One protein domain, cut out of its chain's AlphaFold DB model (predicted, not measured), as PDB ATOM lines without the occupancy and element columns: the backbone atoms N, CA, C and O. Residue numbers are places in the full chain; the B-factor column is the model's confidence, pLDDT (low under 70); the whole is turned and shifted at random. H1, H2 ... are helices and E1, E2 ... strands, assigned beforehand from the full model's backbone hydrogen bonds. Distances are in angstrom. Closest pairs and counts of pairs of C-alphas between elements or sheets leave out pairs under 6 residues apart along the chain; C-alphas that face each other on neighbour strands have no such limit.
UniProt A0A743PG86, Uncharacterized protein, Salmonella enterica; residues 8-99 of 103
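What this domain is: This is residues 8 to 99 of the 103 residues of an uncharacterized protein of Salmonella enterica (UniProt A0A743PG86). A small strand hairpin, E1 and E2, packs through E2 on the latter part of H3, a long helix that runs as the spine of a rod. H1 and H2, a helical hairpin, stand about perpendicular to the earlier part of that spine and meet it with residues 19 to 22 of H1 and residues 30 to 34 of H2, while H4 folds back beside its last residues, opposite ways to it. The 92 printed residues hold four named helices, then two named strands, E1 and E2, in one antiparallel sheet; the class is mostly helix. The whole is only just compact, close to loose, with a radius of gyration of the C-alphas of 14.5 A and spans of 45 by 22 by 21 A.

Where its parts are: E1 is residues 88 to 90 and E2 is residues 96 to 98, each 7.1 A long; C-alpha 98 is at (9.969, -46.172, 28.869). H3, residues 47 to 69, runs 32.1 A from C-alpha 47 at (19.032, -41.117, 48.831). H1, residues 12 to 24, is 18.4 A long and begins at (4.133, -55.759, 52.726). H2 is residues 30 to 41, 15.5 A, and H4 is residues 73 to 83, 15.4 A.

How they stand to each other: In the hairpin E1 and E2, N 89 and O 97 are 2.9 A apart, within hydrogen-bond range. The closest C-alphas of H3 and E2, Ser 66 and Leu 96, are 4.8 A apart. H4 touches residues 65 to 69 of H3 alone, Tyr 69 to Val 76 being the closest C-alphas at 5.7 A; the two form a helical hairpin, a shallow tilt of 17 degrees, opposite ways. H2 touches H3 with residues 30 to 34 alone, about perpendicular at 79 degrees, its closest C-alphas being His 30 and His 51, 6.0 A. H1 only just touches H3, with 3 pairs of C-alphas within 8 A, the closest Ala 22 and Met 54, 6.2 A. H2 and H4 are apart. Every O i to N i+4 pair is within hydrogen-bond range in H1, H2 and H4, and 18 of 19 are in H3.

The domain as a whole: The C-alphas farthest apart, of Lys 42 and Ile 92, are 45.9 A apart. The printed part has no cut, and the five links between named elements are tight. The mean pLDDT of the printed part is 81.0; residue 84, residues 86 to 95 and residues 97 to 99 are under 70.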
ATOM      1  N   LYS A   8      13.673 -55.309  50.146       80.44
ATOM      2  CA  LYS A   8      13.681 -56.632  50.802       80.44
ATOM      3  C   LYS A   8      13.479 -56.553  52.317       80.44
ATOM      4  O   LYS A   8      12.952 -57.500  52.890       80.44
ATOM      5  N   ASN A   9      13.866 -55.440  52.937       80.50
ATOM      6  CA  ASN A   9      13.770 -55.242  54.384       80.50
ATOM      7  C   ASN A   9      12.426 -54.627  54.811       80.50
ATOM      8  O   ASN A   9      12.232 -54.343  55.990       80.50
ATOM      9  N   LEU A  10      11.515 -54.388  53.862       84.75
ATOM     10  CA  LEU A  10      10.204 -53.804  54.122       84.75
ATOM     11  C   LEU A  10       9.144 -54.896  54.221       84.75
ATOM     12  O   LEU A  10       9.086 -55.813  53.397       84.75
ATOM     13  N   ASN A  11       8.253 -54.760  55.200       88.88
ATOM     14  CA  ASN A  11       7.063 -55.598  55.257       88.88
ATOM     15  C   ASN A  11       6.058 -55.193  54.150       88.88
ATOM     16  O   ASN A  11       6.157 -54.099  53.586       88.88
ATOM     17  N   PRO A  12       5.066 -56.041  53.818       87.94
ATOM     18  CA  PRO A  12       4.133 -55.759  52.726       87.94
ATOM     19  C   PRO A  12       3.359 -54.440  52.869       87.94
ATOM     20  O   PRO A  12       3.119 -53.768  51.868       87.94
ATOM     21  N   LYS A  13       3.008 -54.036  54.099       89.94
ATOM     22  CA  LYS A  13       2.296 -52.774  54.357       89.94
ATOM     23  C   LYS A  13       3.187 -51.567  54.062       89.94
ATOM     24  O   LYS A  13       2.784 -50.677  53.322       89.94
ATOM     25  N   GLN A  14       4.418 -51.578  54.571       89.94
ATOM     26  CA  GLN A  14       5.422 -50.542  54.311       89.94
ATOM     27  C   GLN A  14       5.748 -50.441  52.821       89.94
ATOM     28  O   GLN A  14       5.875 -49.341  52.290       89.94
ATOM     29  N   LEU A  15       5.845 -51.584  52.135       88.81
ATOM     30  CA  LEU A  15       6.065 -51.629  50.694       88.81
ATOM     31  C   LEU A  15       4.918 -50.953  49.931       88.81
ATOM     32  O   LEU A  15       5.177 -50.201  48.995       88.81
ATOM     33  N   ASN A  16       3.666 -51.206  50.325       89.62
ATOM     34  CA  ASN A  16       2.514 -50.586  49.678       89.62
ATOM     35  C   ASN A  16       2.485 -49.069  49.897       89.62
ATOM     36  O   ASN A  16       2.430 -48.319  48.926       89.62
ATOM     37  N   SER A  17       2.638 -48.614  51.145       89.44
ATOM     38  CA  SER A  17       2.718 -47.182  51.457       89.44
ATOM     39  C   SER A  17       3.864 -46.494  50.711       89.44
ATOM     40  O   SER A  17       3.722 -45.372  50.233       89.44
ATOM     41  N   LEU A  18       5.000 -47.177  50.547       89.38
ATOM     42  CA  LEU A  18       6.121 -46.639  49.789       89.38
ATOM     43  C   LEU A  18       5.837 -46.550  48.279       89.38
ATOM     44  O   LEU A  18       6.251 -45.579  47.641       89.38
ATOM     45  N   ASN A  19       5.134 -47.528  47.702       89.88
ATOM     46  CA  ASN A  19       4.708 -47.479  46.301       89.88
ATOM     47  C   ASN A  19       3.764 -46.292  46.052       89.88
ATOM     48  O   ASN A  19       3.922 -45.576  45.062       89.88
ATOM     49  N   GLU A  20       2.806 -46.074  46.953       89.75
ATOM     50  CA  GLU A  20       1.871 -44.946  46.896       89.75
ATOM     51  C   GLU A  20       2.611 -43.613  47.011       89.75
ATOM     52  O   GLU A  20       2.430 -42.736  46.165       89.75
ATOM     53  N   LEU A  21       3.535 -43.494  47.969       90.12
ATOM     54  CA  LEU A  21       4.382 -42.314  48.115       90.12
ATOM     55  C   LEU A  21       5.218 -42.049  46.856       90.12
ATOM     56  O   LEU A  21       5.340 -40.906  46.418       90.12
ATOM     57  N   ALA A  22       5.792 -43.086  46.242       88.31
ATOM     58  CA  ALA A  22       6.585 -42.936  45.024       88.31
ATOM     59  C   ALA A  22       5.756 -42.386  43.853       88.31
ATOM     60  O   ALA A  22       6.235 -41.506  43.130       88.31
ATOM     61  N   ARG A  23       4.512 -42.861  43.705       87.00
ATOM     62  CA  ARG A  23       3.550 -42.367  42.708       87.00
ATOM     63  C   ARG A  23       3.108 -40.939  43.006       87.00
ATOM     64  O   ARG A  23       3.116 -40.112  42.095       87.00
ATOM     65  N   PHE A  24       2.795 -40.635  44.266       87.88
ATOM     66  CA  PHE A  24       2.431 -39.293  44.726       87.88
ATOM     67  C   PHE A  24       3.544 -38.277  44.435       87.88
ATOM     68  O   PHE A  24       3.306 -37.205  43.886       87.88
ATOM     69  N   LEU A  25       4.798 -38.650  44.700       86.69
ATOM     70  CA  LEU A  25       5.975 -37.821  44.429       86.69
ATOM     71  C   LEU A  25       6.425 -37.840  42.957       86.69
ATOM     72  O   LEU A  25       7.501 -37.315  42.640       86.69
ATOM     73  N   ARG A  26       5.653 -38.473  42.060       86.12
ATOM     74  CA  ARG A  26       5.938 -38.623  40.619       86.12
ATOM     75  C   ARG A  26       7.374 -39.086  40.341       86.12
ATOM     76  O   ARG A  26       7.985 -38.696  39.343       86.12
ATOM     77  N   TYR A  27       7.942 -39.891  41.242       86.38
ATOM     78  CA  TYR A  27       9.317 -40.409  41.188       86.38
ATOM     79  C   TYR A  27      10.426 -39.341  41.060       86.38
ATOM     80  O   TYR A  27      11.493 -39.636  40.514       86.38
ATOM     81  N   LYS A  28      10.193 -38.091  41.496       76.81
ATOM     82  CA  LYS A  28      11.147 -36.971  41.324       76.81
ATOM     83  C   LYS A  28      11.670 -36.376  42.643       76.81
ATOM     84  O   LYS A  28      12.773 -35.838  42.654       76.81
ATOM     85  N   ASN A  29      10.986 -36.578  43.774       86.19
ATOM     86  CA  ASN A  29      11.344 -35.978  45.073       86.19
ATOM     87  C   ASN A  29      11.956 -36.979  46.073       86.19
ATOM     88  O   ASN A  29      11.389 -37.268  47.124       86.19
ATOM     89  N   HIS A  30      13.145 -37.505  45.763       88.31
ATOM     90  CA  HIS A  30      13.779 -38.564  46.566       88.31
ATOM     91  C   HIS A  30      14.118 -38.154  48.012       88.31
ATOM     92  O   HIS A  30      14.132 -39.019  48.879       88.31
ATOM     93  N   ARG A  31      14.391 -36.865  48.285       88.12
ATOM     94  CA  ARG A  31      14.682 -36.372  49.650       88.12
ATOM     95  C   ARG A  31      13.474 -36.517  50.574       88.12
ATOM     96  O   ARG A  31      13.591 -37.176  51.595       88.12
ATOM     97  N   ILE A  32      12.311 -36.038  50.130       89.50
ATOM     98  CA  ILE A  32      11.043 -36.166  50.866       89.50
ATOM     99  C   ILE A  32      10.751 -37.636  51.183       89.50
ATOM    100  O   ILE A  32      10.367 -37.973  52.295       89.50
ATOM    101  N   ALA A  33      10.989 -38.533  50.225       88.62
ATOM    102  CA  ALA A  33      10.797 -39.957  50.457       88.62
ATOM    103  C   ALA A  33      11.781 -40.551  51.473       88.62
ATOM    104  O   ALA A  33      11.385 -41.387  52.278       88.62
ATOM    105  N   VAL A  34      13.049 -40.132  51.456       90.56
ATOM    106  CA  VAL A  34      14.029 -40.542  52.474       90.56
ATOM    107  C   VAL A  34      13.579 -40.091  53.861       90.56
ATOM    108  O   VAL A  34      13.632 -40.895  54.790       90.56
ATOM    109  N   ASP A  35      13.137 -38.845  53.993       89.94
ATOM    110  CA  ASP A  35      12.722 -38.276  55.277       89.94
ATOM    111  C   ASP A  35      11.456 -38.972  55.793       89.94
ATOM    112  O   ASP A  35      11.460 -39.488  56.909       89.94
ATOM    113  N   TYR A  36      10.456 -39.175  54.928       90.00
ATOM    114  CA  TYR A  36       9.262 -39.962  55.252       90.00
ATOM    115  C   TYR A  36       9.606 -41.375  55.746       90.00
ATOM    116  O   TYR A  36       9.074 -41.833  56.751       90.00
ATOM    117  N   ILE A  37      10.514 -42.086  55.069       88.62
ATOM    118  CA  ILE A  37      10.909 -43.450  55.464       88.62
ATOM    119  C   ILE A  37      11.612 -43.454  56.822       88.62
ATOM    120  O   ILE A  37      11.387 -44.360  57.631       88.62
ATOM    121  N   LYS A  38      12.466 -42.461  57.083       89.00
ATOM    122  CA  LYS A  38      13.150 -42.335  58.373       89.00
ATOM    123  C   LYS A  38      12.154 -42.082  59.499       89.00
ATOM    124  O   LYS A  38      12.266 -42.729  60.536       89.00
ATOM    125  N   GLU A  39      11.190 -41.194  59.291       89.00
ATOM    126  CA  GLU A  39      10.210 -40.807  60.307       89.00
ATOM    127  C   GLU A  39       9.151 -41.892  60.536       89.00
ATOM    128  O   GLU A  39       8.924 -42.311  61.671       89.00
ATOM    129  N   HIS A  40       8.548 -42.413  59.465       88.12
ATOM    130  CA  HIS A  40       7.422 -43.342  59.561       88.12
ATOM    131  C   HIS A  40       7.841 -44.804  59.697       88.12
ATOM    132  O   HIS A  40       7.201 -45.559  60.428       88.12
ATOM    133  N   PHE A  41       8.889 -45.240  58.992       87.25
ATOM    134  CA  PHE A  41       9.312 -46.646  59.027       87.25
ATOM    135  C   PHE A  41      10.460 -46.890  60.004       87.25
ATOM    136  O   PHE A  41      10.754 -48.048  60.292       87.25
ATOM    137  N   LYS A  42      11.090 -45.829  60.532       86.00
ATOM    138  CA  LYS A  42      12.271 -45.898  61.409       86.00
ATOM    139  C   LYS A  42      13.438 -46.671  60.781       86.00
ATOM    140  O   LYS A  42      14.243 -47.286  61.477       86.00
ATOM    141  N   ILE A  43      13.549 -46.628  59.451       84.75
ATOM    142  CA  ILE A  43      14.591 -47.321  58.684       84.75
ATOM    143  C   ILE A  43      15.620 -46.309  58.191       84.75
ATOM    144  O   ILE A  43      15.289 -45.327  57.524       84.75
ATOM    145  N   LYS A  44      16.902 -46.578  58.459       83.62
ATOM    146  CA  LYS A  44      17.995 -45.811  57.855       83.62
ATOM    147  C   LYS A  44      18.132 -46.206  56.387       83.62
ATOM    148  O   LYS A  44      18.421 -47.355  56.066       83.62
ATOM    149  N   THR A  45      17.946 -45.240  55.496       84.88
ATOM    150  CA  THR A  45      18.095 -45.420  54.051       84.88
ATOM    151  C   THR A  45      18.860 -44.252  53.439       84.88
ATOM    152  O   THR A  45      18.877 -43.147  53.987       84.88
ATOM    153  N   SER A  46      19.521 -44.502  52.311       88.00
ATOM    154  CA  SER A  46      20.257 -43.484  51.567       88.00
ATOM    155  C   SER A  46      19.429 -42.960  50.400       88.00
ATOM    156  O   SER A  46      18.617 -43.677  49.811       88.00
ATOM    157  N   ILE A  47      19.686 -41.713  50.002       88.00
ATOM    158  CA  ILE A  47      19.032 -41.117  48.831       88.00
ATOM    159  C   ILE A  47      19.259 -41.942  47.560       88.00
ATOM    160  O   ILE A  47      18.356 -42.077  46.740       88.00
ATOM    161  N   THR A  48      20.429 -42.572  47.430       88.31
ATOM    162  CA  THR A  48      20.771 -43.451  46.309       88.31
ATOM    163  C   THR A  48      19.922 -44.720  46.296       88.31
ATOM    164  O   THR A  48      19.491 -45.154  45.226       88.31
ATOM    165  N   ALA A  49      19.659 -45.318  47.463       87.81
ATOM    166  CA  ALA A  49      18.798 -46.494  47.567       87.81
ATOM    167  C   ALA A  49      17.357 -46.157  47.162       87.81
ATOM    168  O   ALA A  49      16.775 -46.855  46.331       87.81
ATOM    169  N   ILE A  50      16.826 -45.036  47.659       89.44
ATOM    170  CA  ILE A  50      15.477 -44.563  47.318       89.44
ATOM    171  C   ILE A  50      15.368 -44.173  45.851       89.44
ATOM    172  O   ILE A  50      14.388 -44.520  45.198       89.44
ATOM    173  N   HIS A  51      16.393 -43.530  45.297       89.00
ATOM    174  CA  HIS A  51      16.449 -43.240  43.873       89.00
ATOM    175  C   HIS A  51      16.347 -44.515  43.030       89.00
ATOM    176  O   HIS A  51      15.481 -44.608  42.161       89.00
ATOM    177  N   ARG A  52      17.183 -45.526  43.308       88.12
ATOM    178  CA  ARG A  52      17.152 -46.805  42.577       88.12
ATOM    179  C   ARG A  52      15.795 -47.488  42.698       88.12
ATOM    180  O   ARG A  52      15.262 -47.934  41.685       88.12
ATOM    181  N   TYR A  53      15.237 -47.526  43.906       89.69
ATOM    182  CA  TYR A  53      13.915 -48.088  44.155       89.69
ATOM    183  C   TYR A  53      12.833 -47.376  43.329       89.69
ATOM    184  O   TYR A  53      12.111 -48.024  42.575       89.69
ATOM    185  N   MET A  54      12.764 -46.042  43.390       88.88
ATOM    186  CA  MET A  54      11.762 -45.268  42.654       88.88
ATOM    187  C   MET A  54      11.898 -45.425  41.140       88.88
ATOM    188  O   MET A  54      10.888 -45.556  40.454       88.88
ATOM    189  N   GLN A  55      13.121 -45.462  40.604       86.75
ATOM    190  CA  GLN A  55      13.328 -45.694  39.172       86.75
ATOM    191  C   GLN A  55      12.889 -47.096  38.748       86.75
ATOM    192  O   GLN A  55      12.218 -47.246  37.729       86.75
ATOM    193  N   GLN A  56      13.220 -48.127  39.527       86.69
ATOM    194  CA  GLN A  56      12.750 -49.481  39.240       86.69
ATOM    195  C   GLN A  56      11.230 -49.580  39.317       86.69
ATOM    196  O   GLN A  56      10.617 -50.190  38.440       86.69
ATOM    197  N   ARG A  57      10.610 -48.941  40.315       86.81
ATOM    198  CA  ARG A  57       9.154 -48.941  40.449       86.81
ATOM    199  C   ARG A  57       8.478 -48.231  39.284       86.81
ATOM    200  O   ARG A  57       7.539 -48.773  38.715       86.81
ATOM    201  N   LYS A  58       9.014 -47.085  38.864       86.19
ATOM    202  CA  LYS A  58       8.555 -46.365  37.673       86.19
ATOM    203  C   LYS A  58       8.576 -47.251  36.426       86.19
ATOM    204  O   LYS A  58       7.617 -47.257  35.666       86.19
ATOM    205  N   LEU A  59       9.649 -48.018  36.218       83.69
ATOM    206  CA  LEU A  59       9.743 -48.945  35.084       83.69
ATOM    207  C   LEU A  59       8.700 -50.066  35.159       83.69
ATOM    208  O   LEU A  59       8.141 -50.437  34.130       83.69
ATOM    209  N   GLN A  60       8.432 -50.599  36.354       84.44
ATOM    210  CA  GLN A  60       7.391 -51.611  36.553       84.44
ATOM    211  C   GLN A  60       5.994 -51.056  36.277       84.44
ATOM    212  O   GLN A  60       5.226 -51.700  35.568       84.44
ATOM    213  N   ASP A  61       5.685 -49.868  36.803       84.00
ATOM    214  CA  ASP A  61       4.393 -49.217  36.592       84.00
ATOM    215  C   ASP A  61       4.182 -48.922  35.096       84.00
ATOM    216  O   ASP A  61       3.133 -49.256  34.552       84.00
ATOM    217  N   ILE A  62       5.209 -48.437  34.386       80.62
ATOM    218  CA  ILE A  62       5.153 -48.266  32.924       80.62
ATOM    219  C   ILE A  62       4.914 -49.605  32.219       80.62
ATOM    220  O   ILE A  62       4.025 -49.686  31.383       80.62
ATOM    221  N   ALA A  63       5.654 -50.665  32.560       81.75
ATOM    222  CA  ALA A  63       5.476 -51.976  31.930       81.75
ATOM    223  C   ALA A  63       4.072 -52.562  32.163       81.75
ATOM    224  O   ALA A  63       3.548 -53.279  31.311       81.75
ATOM    225  N   GLN A  64       3.463 -52.271  33.313       82.25
ATOM    226  CA  GLN A  64       2.088 -52.649  33.608       82.25
ATOM    227  C   GLN A  64       1.100 -51.828  32.769       82.25
ATOM    228  O   GLN A  64       0.208 -52.405  32.146       82.25
ATOM    229  N   LEU A  65       1.296 -50.512  32.686       81.50
ATOM    230  CA  LEU A  65       0.501 -49.629  31.834       81.50
ATOM    231  C   LEU A  65       0.588 -50.021  30.355       81.50
ATOM    232  O   LEU A  65      -0.434 -50.020  29.683       81.50
ATOM    233  N   SER A  66       1.746 -50.452  29.853       77.00
ATOM    234  CA  SER A  66       1.900 -50.940  28.474       77.00
ATOM    235  C   SER A  66       0.997 -52.127  28.152       77.00
ATOM    236  O   SER A  66       0.488 -52.217  27.039       77.00
ATOM    237  N   LYS A  67       0.779 -53.035  29.114       78.69
ATOM    238  CA  LYS A  67      -0.140 -54.168  28.932       78.69
ATOM    239  C   LYS A  67      -1.587 -53.696  28.839       78.69
ATOM    240  O   LYS A  67      -2.331 -54.177  27.995       78.69
ATOM    241  N   TYR A  68      -1.967 -52.735  29.680       78.75
ATOM    242  CA  TYR A  68      -3.305 -52.143  29.643       78.75
ATOM    243  C   TYR A  68      -3.521 -51.244  28.429       78.75
ATOM    244  O   TYR A  68      -4.645 -51.137  27.953       78.75
ATOM    245  N   TYR A  69      -2.455 -50.653  27.885       73.81
ATOM    246  CA  TYR A  69      -2.520 -49.782  26.718       73.81
ATOM    247  C   TYR A  69      -3.081 -50.517  25.496       73.81
ATOM    248  O   TYR A  69      -3.874 -49.951  24.753       73.81
ATOM    249  N   MET A  70      -2.735 -51.800  25.336       71.19
ATOM    250  CA  MET A  70      -3.268 -52.655  24.268       71.19
ATOM    251  C   MET A  70      -4.779 -52.910  24.384       71.19
ATOM    252  O   MET A  70      -5.402 -53.303  23.406       71.19
ATOM    253  N   VAL A  71      -5.362 -52.716  25.571       77.12
ATOM    254  CA  VAL A  71      -6.778 -52.993  25.858       77.12
ATOM    255  C   VAL A  71      -7.594 -51.702  25.903       77.12
ATOM    256  O   VAL A  71      -8.692 -51.643  25.359       77.12
ATOM    257  N   ASN A  72      -7.078 -50.663  26.563       79.50
ATOM    258  CA  ASN A  72      -7.751 -49.376  26.695       79.50
ATOM    259  C   ASN A  72      -6.732 -48.218  26.719       79.50
ATOM    260  O   ASN A  72      -6.308 -47.776  27.793       79.50
ATOM    261  N   PRO A  73      -6.329 -47.715  25.541       74.75
ATOM    262  CA  PRO A  73      -5.280 -46.705  25.428       74.75
ATOM    263  C   PRO A  73      -5.670 -45.367  26.074       74.75
ATOM    264  O   PRO A  73      -4.824 -44.726  26.692       74.75
ATOM    265  N   ASN A  74      -6.951 -44.986  26.036       76.31
ATOM    266  CA  ASN A  74      -7.431 -43.698  26.559       76.31
ATOM    267  C   ASN A  74      -7.240 -43.560  28.078       76.31
ATOM    268  O   ASN A  74      -6.877 -42.493  28.571       76.31
ATOM    269  N   ILE A  75      -7.481 -44.637  28.836       76.94
ATOM    270  CA  ILE A  75      -7.280 -44.641  30.295       76.94
ATOM    271  C   ILE A  75      -5.788 -44.550  30.620       76.94
ATOM    272  O   ILE A  75      -5.385 -43.827  31.528       76.94
ATOM    273  N   VAL A  76      -4.954 -45.252  29.854       75.56
ATOM    274  CA  VAL A  76      -3.510 -45.281  30.091       75.56
ATOM    275  C   VAL A  76      -2.844 -43.945  29.760       75.56
ATOM    276  O   VAL A  76      -1.942 -43.530  30.483       75.56
ATOM    277  N   GLU A  77      -3.286 -43.236  28.719       73.12
ATOM    278  CA  GLU A  77      -2.769 -41.895  28.408       73.12
ATOM    279  C   GLU A  77      -3.064 -40.902  29.543       73.12
ATOM    280  O   GLU A  77      -2.157 -40.187  29.970       73.12
ATOM    281  N   ARG A  78      -4.262 -40.960  30.143       75.81
ATOM    282  CA  ARG A  78      -4.599 -40.160  31.337       75.81
ATOM    283  C   ARG A  78      -3.713 -40.489  32.540       75.81
ATOM    284  O   ARG A  78      -3.231 -39.583  33.218       75.81
ATOM    285  N   GLU A  79      -3.464 -41.771  32.794       74.00
ATOM    286  CA  GLU A  79      -2.568 -42.227  33.868       74.00
ATOM    287  C   GLU A  79      -1.121 -41.749  33.659       74.00
ATOM    288  O   GLU A  79      -0.419 -41.392  34.611       74.00
ATOM    289  N   ILE A  80      -0.669 -41.686  32.403       72.94
ATOM    290  CA  ILE A  80       0.667 -41.196  32.052       72.94
ATOM    291  C   ILE A  80       0.836 -39.716  32.348       72.94
ATOM    292  O   ILE A  80       1.857 -39.316  32.926       72.94
ATOM    293  N   GLU A  81      -0.166 -38.920  31.996       71.31
ATOM    294  CA  GLU A  81      -0.198 -37.491  32.281       71.31
ATOM    295  C   GLU A  81      -0.256 -37.231  33.792       71.31
ATOM    296  O   GLU A  81       0.587 -36.495  34.329       71.31
ATOM    297  N   ALA A  82      -1.161 -37.913  34.503       71.88
ATOM    298  CA  ALA A  82      -1.352 -37.770  35.946       71.88
ATOM    299  C   ALA A  82      -0.062 -38.078  36.727       71.88
ATOM    300  O   ALA A  82       0.427 -37.258  37.513       71.88
ATOM    301  N   HIS A  83       0.580 -39.213  36.445       71.12
ATOM    302  CA  HIS A  83       1.776 -39.645  37.172       71.12
ATOM    303  C   HIS A  83       3.090 -39.095  36.601       71.12
ATOM    304  O   HIS A  83       4.150 -39.243  37.217       71.12
ATOM    305  N   GLY A  84       3.041 -38.358  35.488       64.69
ATOM    306  CA  GLY A  84       4.197 -37.650  34.936       64.69
ATOM    307  C   GLY A  84       5.272 -38.586  34.398       64.69
ATOM    308  O   GLY A  84       6.475 -38.337  34.590       64.69
ATOM    309  N   TYR A  85       4.864 -39.665  33.723       71.19
ATOM    310  CA  TYR A  85       5.782 -40.529  32.984       71.19
ATOM    311  C   TYR A  85       6.260 -39.814  31.702       71.19
ATOM    312  O   TYR A  85       6.064 -40.287  30.597       71.19
ATOM    313  N   ASN A  86       6.979 -38.692  31.839       63.44
ATOM    314  CA  ASN A  86       7.474 -37.847  30.731       63.44
ATOM    315  C   ASN A  86       8.528 -38.529  29.832       63.44
ATOM    316  O   ASN A  86       9.178 -37.880  29.015       63.44
ATOM    317  N   HIS A  87       8.779 -39.816  30.049       63.59
ATOM    318  CA  HIS A  87       9.769 -40.591  29.325       63.59
ATOM    319  C   HIS A  87       9.153 -41.860  28.759       63.59
ATOM    320  O   HIS A  87       9.727 -42.933  28.910       63.59
ATOM    321  N   THR A  88       7.985 -41.750  28.135       65.50
ATOM    322  CA  THR A  88       7.338 -42.868  27.448       65.50
ATOM    323  C   THR A  88       7.122 -42.549  25.974       65.50
ATOM    324  O   THR A  88       6.778 -41.422  25.639       65.50
ATOM    325  N   TYR A  89       7.338 -43.526  25.096       68.31
ATOM    326  CA  TYR A  89       7.047 -43.444  23.661       68.31
ATOM    327  C   TYR A  89       6.280 -44.690  23.212       68.31
ATOM    328  O   TYR A  89       6.325 -45.715  23.893       68.31
ATOM    329  N   LYS A  90       5.574 -44.603  22.084       67.31
ATOM    330  CA  LYS A  90       4.921 -45.755  21.449       67.31
ATOM    331  C   LYS A  90       5.929 -46.427  20.519       67.31
ATOM    332  O   LYS A  90       6.553 -45.739  19.712       67.31
ATOM    333  N   ASP A  91       6.128 -47.733  20.654       66.50
ATOM    334  CA  ASP A  91       6.895 -48.488  19.662       66.50
ATOM    335  C   ASP A  91       6.059 -48.765  18.400       66.50
ATOM    336  O   ASP A  91       4.874 -48.432  18.333       66.50
ATOM    337  N   ILE A  92       6.685 -49.366  17.385       66.31
ATOM    338  CA  ILE A  92       6.053 -49.669  16.090       66.31
ATOM    339  C   ILE A  92       4.810 -50.568  16.198       66.31
ATOM    340  O   ILE A  92       4.001 -50.596  15.278       66.31
ATOM    341  N   ASN A  93       4.640 -51.275  17.318       68.50
ATOM    342  CA  ASN A  93       3.513 -52.167  17.579       68.50
ATOM    343  C   ASN A  93       2.445 -51.497  18.462       68.50
ATOM    344  O   ASN A  93       1.548 -52.170  18.966       68.50
ATOM    345  N   GLY A  94       2.560 -50.187  18.709       63.91
ATOM    346  CA  GLY A  94       1.663 -49.444  19.591       63.91
ATOM    347  C   GLY A  94       1.886 -49.726  21.079       63.91
ATOM    348  O   GLY A  94       1.072 -49.310  21.900       63.91
ATOM    349  N   VAL A  95       2.974 -50.404  21.464       68.31
ATOM    350  CA  VAL A  95       3.269 -50.703  22.869       68.31
ATOM    351  C   VAL A  95       3.971 -49.511  23.501       68.31
ATOM    352  O   VAL A  95       4.986 -49.014  23.005       68.31
ATOM    353  N   LEU A  96       3.453 -49.063  24.642       70.56
ATOM    354  CA  LEU A  96       4.077 -47.995  25.407       70.56
ATOM    355  C   LEU A  96       5.425 -48.471  25.978       70.56
ATOM    356  O   LEU A  96       5.506 -49.536  26.587       70.56
ATOM    357  N   ARG A  97       6.503 -47.705  25.825       66.69
ATOM    358  CA  ARG A  97       7.831 -48.041  26.362       66.69
ATOM    359  C   ARG A  97       8.444 -46.872  27.097       66.69
ATOM    360  O   ARG A  97       8.375 -45.741  26.631       66.69
ATOM    361  N   ALA A  98       9.121 -47.155  28.208       65.00
ATOM    362  CA  ALA A  98       9.969 -46.172  28.869       65.00
ATOM    363  C   ALA A  98      11.228 -45.909  28.024       65.00
ATOM    364  O   ALA A  98      11.955 -46.848  27.692       65.00
ATOM    365  N   TYR A  99      11.527 -44.649  27.705       61.25
ATOM    366  CA  TYR A  99      12.810 -44.263  27.127       61.25
ATOM    367  C   TYR A  99      13.811 -43.922  28.238       61.25
ATOM    368  O   TYR A  99      13.490 -43.269  29.233       61.25
TER     369      TYR A  99